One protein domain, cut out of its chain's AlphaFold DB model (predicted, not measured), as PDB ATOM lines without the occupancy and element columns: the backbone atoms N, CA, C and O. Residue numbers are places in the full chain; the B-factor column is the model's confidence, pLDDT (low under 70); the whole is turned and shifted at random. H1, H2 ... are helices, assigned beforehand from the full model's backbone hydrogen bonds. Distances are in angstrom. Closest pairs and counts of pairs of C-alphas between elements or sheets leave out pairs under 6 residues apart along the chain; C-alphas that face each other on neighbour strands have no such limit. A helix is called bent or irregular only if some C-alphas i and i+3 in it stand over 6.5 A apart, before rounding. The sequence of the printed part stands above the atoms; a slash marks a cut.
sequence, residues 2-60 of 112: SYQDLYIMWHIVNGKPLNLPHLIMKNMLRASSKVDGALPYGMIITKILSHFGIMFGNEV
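This is residues 2 to 60 of the 112 residues of an uncharacterized protein of Cephalotus follicularis (UniProt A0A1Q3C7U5). Three helices make a loose, flat zigzag: H2 is in the middle, H1 runs back along it across a gap with the link of residues 15 to 19 joining them as an open U, and H3 crosses H2 steeply beyond its other side. A tail, residues 52 to 60, folds back beyond H3, on the side away from H1. The printed part has 59 residues with three named helices, in the order H1, H2, H3, and no named strand; its class is all helix, with 35 residues in the helices. The whole is loose, with a radius of gyration of the C-alphas of 13.0 A, and it spans 38 by 27 by 13 A.

Begin with the longest helix by residues, H2, residues 20 to 32. Find C-alpha 20 at (1.064, -4.274, 25.886); from there the helix runs to C-alpha 32 at (17.236, -12.157, 28.664), 18.2 A from first to last C-alpha, and x grows along the way. Go back before it to H1, residues 3 to 14, which measures 16.3 A from its first to its last C-alpha. Look for C-alpha 3 at (-0.575, -18.415, 32.928) and for C-alpha 14 at (-13.443, -9.575, 28.114), where x has fallen instead. After H2 comes H3, residues 42 to 51, which measures 14.3 A from first to last C-alpha. It ends at His 51, with its C-alpha at (7.809, 5.172, 19.390). H1, H2 and H3 are neither bent nor irregular.

Start from H2 and look first at H3. These two are close but not clearly touching, with 2 pairs of C-alphas within 8 A. Their closest C-alphas are those of Ile 24 and Ile 45, 7.1 A apart. Their lines stand at a steep tilt of 44 degrees, they run opposite ways, and their centres are 12.0 A apart. Now turn from H2 to H1: these two are near each other, with no pair of C-alphas within 8 A but 5 pairs within 10 A. H1 touches no helix, and it is apart from H3, with no C-alpha of the one within 8 A of the other. No two of these helices form a hairpin. Look along the backbone inside H1, H2 and H3: in each of them every pair of O i and N i+4 is within hydrogen-bond range.

The two C-alphas farthest apart are those of Asn 14 and Val 60, 38.3 A from each other, so look for them at the end of H1 and at the last printed residue. From the first to the last printed C-alpha, Ser 2 to Val 60, the distance is 31.7 A. The printed part runs from residue 2 to residue 60 of a chain of 112 residues and has no cut. The link from H1 to H2, with 5 residues between them, is tight; the link from H2 to H3, with 9 residues between them, is short, and no link is long. Look at residues 12 to 17, of which 12 to 14 belong to H1: this stretch stands free, with no C-alpha 8 or more residues away along the chain within 10 A. In the B-factor column you read the model's own confidence: the mean pLDDT of the printed part is 71.9, and it is 84 for H1, 74 for H2 and 72 for H3. It is under 70 in 20 residues, namely residues 31 to 42 and residues 53 to 60.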
ATOM      1  N   SER A   2       0.144 -21.835  29.467       81.62
ATOM      2  CA  SER A   2       0.848 -20.996  30.448       81.62
ATOM      3  C   SER A   2      -0.097 -19.947  31.047       81.62
ATOM      4  O   SER A   2      -1.062 -19.529  30.410       81.62
ATOM      5  N   TYR A   3       0.188 -19.486  32.268       79.56
ATOM      6  CA  TYR A   3      -0.575 -18.415  32.928       79.56
ATOM      7  C   TYR A   3      -0.650 -17.133  32.079       79.56
ATOM      8  O   TYR A   3      -1.638 -16.404  32.107       79.56
ATOM      9  N   GLN A   4       0.389 -16.875  31.283       79.38
ATOM     10  CA  GLN A   4       0.466 -15.729  30.385       79.38
ATOM     11  C   GLN A   4      -0.512 -15.861  29.208       79.38
ATOM     12  O   GLN A   4      -1.130 -14.870  28.825       79.38
ATOM     13  N   ASP A   5      -0.719 -17.078  28.700       80.44
ATOM     14  CA  ASP A   5      -1.700 -17.349  27.642       80.44
ATOM     15  C   ASP A   5      -3.127 -17.197  28.171       80.44
ATOM     16  O   ASP A   5      -3.974 -16.604  27.505       80.44
ATOM     17  N   LEU A   6      -3.387 -17.660  29.400       86.56
ATOM     18  CA  LEU A   6      -4.683 -17.482  30.061       86.56
ATOM     19  C   LEU A   6      -4.996 -15.998  30.295       86.56
ATOM     20  O   LEU A   6      -6.122 -15.562  30.073       86.56
ATOM     21  N   TYR A   7      -3.990 -15.211  30.683       82.69
ATOM     22  CA  TYR A   7      -4.115 -13.766  30.860       82.69
ATOM     23  C   TYR A   7      -4.446 -13.049  29.543       82.69
ATOM     24  O   TYR A   7      -5.366 -12.233  29.500       82.69
ATOM     25  N   ILE A   8      -3.749 -13.382  28.452       84.44
ATOM     26  CA  ILE A   8      -4.013 -12.807  27.123       84.44
ATOM     27  C   ILE A   8      -5.411 -13.205  26.634       84.44
ATOM     28  O   ILE A   8      -6.174 -12.341  26.204       84.44
ATOM     29  N   MET A   9      -5.779 -14.486  26.746       88.06
ATOM     30  CA  MET A   9      -7.111 -14.967  26.364       88.06
ATOM     31  C   MET A   9      -8.217 -14.283  27.166       88.06
ATOM     32  O   MET A   9      -9.219 -13.872  26.587       88.06
ATOM     33  N   TRP A  10      -8.029 -14.091  28.474       87.69
ATOM     34  CA  TRP A  10      -8.999 -13.389  29.310       87.69
ATOM     35  C   TRP A  10      -9.207 -11.939  28.856       87.69
ATOM     36  O   TRP A  10     -10.350 -11.503  28.748       87.69
ATOM     37  N   HIS A  11      -8.141 -11.205  28.518       85.06
ATOM     38  CA  HIS A  11      -8.264  -9.840  27.983       85.06
ATOM     39  C   HIS A  11      -8.966  -9.795  26.622       85.06
ATOM     40  O   HIS A  11      -9.787  -8.907  26.398       85.06
ATOM     41  N   ILE A  12      -8.708 -10.774  25.747       84.94
ATOM     42  CA  ILE A  12      -9.384 -10.900  24.444       84.94
ATOM     43  C   ILE A  12     -10.882 -11.174  24.628       84.94
ATOM     44  O   ILE A  12     -11.704 -10.514  23.996       84.94
ATOM     45  N   VAL A  13     -11.241 -12.115  25.506       87.81
ATOM     46  CA  VAL A  13     -12.640 -12.502  25.767       87.81
ATOM     47  C   VAL A  13     -13.416 -11.371  26.439       87.81
ATOM     48  O   VAL A  13     -14.554 -11.103  26.071       87.81
ATOM     49  N   ASN A  14     -12.798 -10.673  27.392       86.81
ATOM     50  CA  ASN A  14     -13.443  -9.575  28.114       86.81
ATOM     51  C   ASN A  14     -13.356  -8.229  27.376       86.81
ATOM     52  O   ASN A  14     -13.885  -7.235  27.872       86.81
ATOM     53  N   GLY A  15     -12.673  -8.170  26.227       80.94
ATOM     54  CA  GLY A  15     -12.503  -6.949  25.433       80.94
ATOM     55  C   GLY A  15     -11.816  -5.806  26.187       80.94
ATOM     56  O   GLY A  15     -12.038  -4.641  25.861       80.94
ATOM     57  N   LYS A  16     -11.022  -6.116  27.219       83.88
ATOM     58  CA  LYS A  16     -10.347  -5.103  28.036       83.88
ATOM     59  C   LYS A  16      -9.008  -4.707  27.410       83.88
ATOM     60  O   LYS A  16      -8.333  -5.555  26.821       83.88
ATOM     61  N   PRO A  17      -8.602  -3.428  27.531       78.00
ATOM     62  CA  PRO A  17      -7.305  -2.990  27.046       78.00
ATOM     63  C   PRO A  17      -6.199  -3.719  27.811       78.00
ATOM     64  O   PRO A  17      -6.105  -3.659  29.038       78.00
ATOM     65  N   LEU A  18      -5.363  -4.424  27.056       81.50
ATOM     66  CA  LEU A  18      -4.200  -5.123  27.570       81.50
ATOM     67  C   LEU A  18      -3.028  -4.143  27.686       81.50
ATOM     68  O   LEU A  18      -2.720  -3.421  26.737       81.50
ATOM     69  N   ASN A  19      -2.316  -4.183  28.811       80.19
ATOM     70  CA  ASN A  19      -1.069  -3.438  28.984       80.19
ATOM     71  C   ASN A  19       0.059  -4.082  28.159       80.19
ATOM     72  O   ASN A  19       0.892  -4.828  28.678       80.19
ATOM     73  N   LEU A  20       0.077  -3.789  26.856       73.94
ATOM     74  CA  LEU A  20       1.064  -4.274  25.886       73.94
ATOM     75  C   LEU A  20       2.519  -4.006  26.309       73.94
ATOM     76  O   LEU A  20       3.296  -4.960  26.283       73.94
ATOM     77  N   PRO A  21       2.904  -2.798  26.776       75.44
ATOM     78  CA  PRO A  21       4.275  -2.549  27.224       75.44
ATOM     79  C   PRO A  21       4.696  -3.472  28.373       75.44
ATOM     80  O   PRO A  21       5.803  -4.002  28.374       75.44
ATOM     81  N   HIS A  22       3.787  -3.738  29.315       76.81
ATOM     82  CA  HIS A  22       4.052  -4.620  30.450       76.81
ATOM     83  C   HIS A  22       4.237  -6.081  30.011       76.81
ATOM     84  O   HIS A  22       5.153  -6.763  30.472       76.81
ATOM     85  N   LEU A  23       3.399  -6.559  29.085       79.38
ATOM     86  CA  LEU A  23       3.527  -7.904  28.525       79.38
ATOM     87  C   LEU A  23       4.847  -8.074  27.759       79.38
ATOM     88  O   LEU A  23       5.516  -9.100  27.900       79.38
ATOM     89  N   ILE A  24       5.222  -7.059  26.980       75.94
ATOM     90  CA  ILE A  24       6.476  -7.005  26.227       75.94
ATOM     91  C   ILE A  24       7.672  -7.062  27.184       75.94
ATOM     92  O   ILE A  24       8.513  -7.945  27.033       75.94
ATOM     93  N   MET A  25       7.713  -6.209  28.214       75.50
ATOM     94  CA  MET A  25       8.795  -6.198  29.209       75.50
ATOM     95  C   MET A  25       8.942  -7.545  29.926       75.50
ATOM     96  O   MET A  25      10.052  -8.044  30.089       75.50
ATOM     97  N   LYS A  26       7.826  -8.181  30.304       76.94
ATOM     98  CA  LYS A  26       7.843  -9.498  30.956       76.94
ATOM     99  C   LYS A  26       8.403 -10.592  30.043       76.94
ATOM    100  O   LYS A  26       9.134 -11.464  30.510       76.94
ATOM    101  N   ASN A  27       8.090 -10.542  28.748       75.31
ATOM    102  CA  ASN A  27       8.676 -11.447  27.759       75.31
ATOM    103  C   ASN A  27      10.163 -11.169  27.526       75.31
ATOM    104  O   ASN A  27      10.932 -12.123  27.438       75.31
ATOM    105  N   MET A  28      10.572  -9.898  27.476       72.12
ATOM    106  CA  MET A  28      11.980  -9.519  27.337       72.12
ATOM    107  C   MET A  28      12.813 -10.001  28.525       72.12
ATOM    108  O   MET A  28      13.839 -10.630  28.306       72.12
ATOM    109  N   LEU A  29      12.345  -9.812  29.764       73.19
ATOM    110  CA  LEU A  29      13.029 -10.308  30.970       73.19
ATOM    111  C   LEU A  29      13.166 -11.838  30.981       73.19
ATOM    112  O   LEU A  29      14.177 -12.382  31.416       73.19
ATOM    113  N   ARG A  30      12.154 -12.551  30.471       70.12
ATOM    114  CA  ARG A  30      12.183 -14.017  30.352       70.12
ATOM    115  C   ARG A  30      13.093 -14.506  29.220       70.12
ATOM    116  O   ARG A  30      13.551 -15.646  29.256       70.12
ATOM    117  N   ALA A  31      13.292 -13.686  28.192       67.00
ATOM    118  CA  ALA A  31      14.205 -13.970  27.092       67.00
ATOM    119  C   ALA A  31      15.651 -13.641  27.477       67.00
ATOM    120  O   ALA A  31      16.523 -14.451  27.206       67.00
ATOM    121  N   SER A  32      15.898 -12.539  28.194       65.31
ATOM    122  CA  SER A  32      17.236 -12.157  28.664       65.31
ATOM    123  C   SER A  32      17.806 -13.128  29.697       65.31
ATOM    124  O   SER A  32      19.017 -13.266  29.806       65.31
ATOM    125  N   SER A  33      16.951 -13.822  30.458       65.44
ATOM    126  CA  SER A  33      17.387 -14.882  31.375       65.44
ATOM    127  C   SER A  33      17.778 -16.183  30.663       65.44
ATOM    128  O   SER A  33      18.261 -17.108  31.311       65.44
ATOM    129  N   LYS A  34      17.524 -16.303  29.354       65.19
ATOM    130  CA  LYS A  34      17.966 -17.429  28.528       65.19
ATOM    131  C   LYS A  34      19.133 -16.937  27.674       65.19
ATOM    132  O   LYS A  34      18.952 -16.046  26.859       65.19
ATOM    133  N   VAL A  35      20.314 -17.521  27.871       50.12
ATOM    134  CA  VAL A  35      21.591 -17.079  27.272       50.12
ATOM    135  C   VAL A  35      21.542 -16.962  25.734       50.12
ATOM    136  O   VAL A  35      22.199 -16.086  25.191       50.12
ATOM    137  N   ASP A  36      20.671 -17.728  25.062       50.69
ATOM    138  CA  ASP A  36      20.438 -17.692  23.602       50.69
ATOM    139  C   ASP A  36      18.993 -17.313  23.221       50.69
ATOM    140  O   ASP A  36      18.454 -17.730  22.192       50.69
ATOM    141  N   GLY A  37      18.298 -16.572  24.084       55.56
ATOM    142  CA  GLY A  37      16.904 -16.196  23.884       55.56
ATOM    143  C   GLY A  37      16.734 -15.147  22.788       55.56
ATOM    144  O   GLY A  37      16.459 -13.990  23.100       55.56
ATOM    145  N   ALA A  38      16.850 -15.541  21.516       56.84
ATOM    146  CA  ALA A  38      16.429 -14.716  20.388       56.84
ATOM    147  C   ALA A  38      15.006 -14.215  20.661       56.84
ATOM    148  O   ALA A  38      14.082 -15.009  20.863       56.84
ATOM    149  N   LEU A  39      14.842 -12.893  20.741       61.72
ATOM    150  CA  LEU A  39      13.554 -12.281  21.028       61.72
ATOM    151  C   LEU A  39      12.595 -12.627  19.881       61.72
ATOM    152  O   LEU A  39      12.798 -12.124  18.771       61.72
ATOM    153  N   PRO A  40      11.526 -13.415  20.105       59.53
ATOM    154  CA  PRO A  40      10.467 -13.469  19.116       59.53
ATOM    155  C   PRO A  40       9.933 -12.041  18.979       59.53
ATOM    156  O   PRO A  40       9.546 -11.422  19.972       59.53
ATOM    157  N   TYR A  41       9.953 -11.510  17.755       64.31
ATOM    158  CA  TYR A  41       9.527 -10.143  17.437       64.31
ATOM    159  C   TYR A  41      10.428  -9.018  17.980       64.31
ATOM    160  O   TYR A  41       9.951  -7.888  18.097       64.31
ATOM    161  N   GLY A  42      11.712  -9.285  18.266       69.25
ATOM    162  CA  GLY A  42      12.667  -8.296  18.797       69.25
ATOM    163  C   GLY A  42      12.615  -6.938  18.088       69.25
ATOM    164  O   GLY A  42      12.373  -5.930  18.740       69.25
ATOM    165  N   MET A  43      12.675  -6.935  16.753       71.50
ATOM    166  CA  MET A  43      12.655  -5.711  15.938       71.50
ATOM    167  C   MET A  43      11.312  -4.948  15.948       71.50
ATOM    168  O   MET A  43      11.262  -3.734  15.766       71.50
ATOM    169  N   ILE A  44      10.183  -5.638  16.137       71.19
ATOM    170  CA  ILE A  44       8.872  -4.973  16.266       71.19
ATOM    171  C   ILE A  44       8.743  -4.367  17.664       71.19
ATOM    172  O   ILE A  44       8.249  -3.253  17.820       71.19
ATOM    173  N   ILE A  45       9.212  -5.094  18.675       71.19
ATOM    174  CA  ILE A  45       9.204  -4.671  20.074       71.19
ATOM    175  C   ILE A  45      10.050  -3.411  20.265       71.19
ATOM    176  O   ILE A  45       9.583  -2.449  20.875       71.19
ATOM    177  N   THR A  46      11.254  -3.378  19.704       71.62
ATOM    178  CA  THR A  46      12.139  -2.214  19.774       71.62
ATOM    179  C   THR A  46      11.582  -1.018  19.012       71.62
ATOM    180  O   THR A  46      11.614   0.093  19.537       71.62
ATOM    181  N   LYS A  47      10.947  -1.220  17.849       72.38
ATOM    182  CA  LYS A  47      10.208  -0.154  17.144       72.38
ATOM    183  C   LYS A  47       9.061   0.429  17.970       72.38
ATOM    184  O   LYS A  47       8.871   1.644  17.970       72.38
ATOM    185  N   ILE A  48       8.303  -0.408  18.679       73.62
ATOM    186  CA  ILE A  48       7.232   0.057  19.573       73.62
ATOM    187  C   ILE A  48       7.830   0.876  20.721       73.62
ATOM    188  O   ILE A  48       7.343   1.962  21.012       73.62
ATOM    189  N   LEU A  49       8.901   0.395  21.354       71.25
ATOM    190  CA  LEU A  49       9.562   1.091  22.462       71.25
ATOM    191  C   LEU A  49      10.198   2.416  22.013       71.25
ATOM    192  O   LEU A  49      10.061   3.421  22.709       71.25
ATOM    193  N   SER A  50      10.769   2.452  20.808       73.69
ATOM    194  CA  SER A  50      11.279   3.667  20.170       73.69
ATOM    195  C   SER A  50      10.174   4.699  19.917       73.69
ATOM    196  O   SER A  50      10.372   5.877  20.203       73.69
ATOM    197  N   HIS A  51       8.970   4.276  19.501       74.56
ATOM    198  CA  HIS A  51       7.809   5.172  19.390       74.56
ATOM    199  C   HIS A  51       7.417   5.805  20.740       74.56
ATOM    200  O   HIS A  51       6.887   6.912  20.780       74.56
ATOM    201  N   PHE A  52       7.695   5.127  21.857       72.88
ATOM    202  CA  PHE A  52       7.496   5.658  23.210       72.88
ATOM    203  C   PHE A  52       8.729   6.386  23.781       72.88
ATOM    204  O   PHE A  52       8.706   6.791  24.940       72.88
ATOM    205  N   GLY A  53       9.796   6.569  22.995       67.62
ATOM    206  CA  GLY A  53      11.021   7.258  23.419       67.62
ATOM    207  C   GLY A  53      11.978   6.412  24.268       67.62
ATOM    208  O   GLY A  53      12.935   6.944  24.825       67.62
ATOM    209  N   ILE A  54      11.751   5.100  24.372       69.88
ATOM    210  CA  ILE A  54      12.629   4.171  25.090       69.88
ATOM    211  C   ILE A  54      13.652   3.617  24.089       69.88
ATOM    212  O   ILE A  54      13.345   2.730  23.293       69.88
ATOM    213  N   MET A  55      14.871   4.162  24.114       57.00
ATOM    214  CA  MET A  55      15.966   3.781  23.213       57.00
ATOM    215  C   MET A  55      16.811   2.648  23.810       57.00
ATOM    216  O   MET A  55      17.390   2.803  24.884       57.00
ATOM    217  N   PHE A  56      16.936   1.525  23.097       60.56
ATOM    218  CA  PHE A  56      17.875   0.451  23.437       60.56
ATOM    219  C   PHE A  56      19.172   0.657  22.649       60.56
ATOM    220  O   PHE A  56      19.222   0.431  21.446       60.56
ATOM    221  N   GLY A  57      20.230   1.111  23.323       49.66
ATOM    222  CA  GLY A  57      21.507   1.485  22.695       49.66
ATOM    223  C   GLY A  57      22.334   0.337  22.095       49.66
ATOM    224  O   GLY A  57      23.454   0.586  21.662       49.66
ATOM    225  N   ASN A  58      21.829  -0.902  22.076       55.91
ATOM    226  CA  ASN A  58      22.549  -2.083  21.582       55.91
ATOM    227  C   ASN A  58      21.911  -2.753  20.352       55.91
ATOM    228  O   ASN A  58      22.406  -3.790  19.911       55.91
ATOM    229  N   GLU A  59      20.825  -2.206  19.801       51.34
ATOM    230  CA  GLU A  59      20.190  -2.791  18.623       51.34
ATOM    231  C   GLU A  59      20.900  -2.306  17.353       51.34
ATOM    232  O   GLU A  59      20.688  -1.197  16.864       51.34
ATOM    233  N   VAL A  60      21.755  -3.161  16.790       51.72
ATOM    234  CA  VAL A  60      22.131  -3.035  15.383       51.72
ATOM    235  C   VAL A  60      20.869  -3.369  14.601       51.72
ATOM    236  O   VAL A  60      20.398  -4.500  14.690       51.72
TER     237      VAL A  60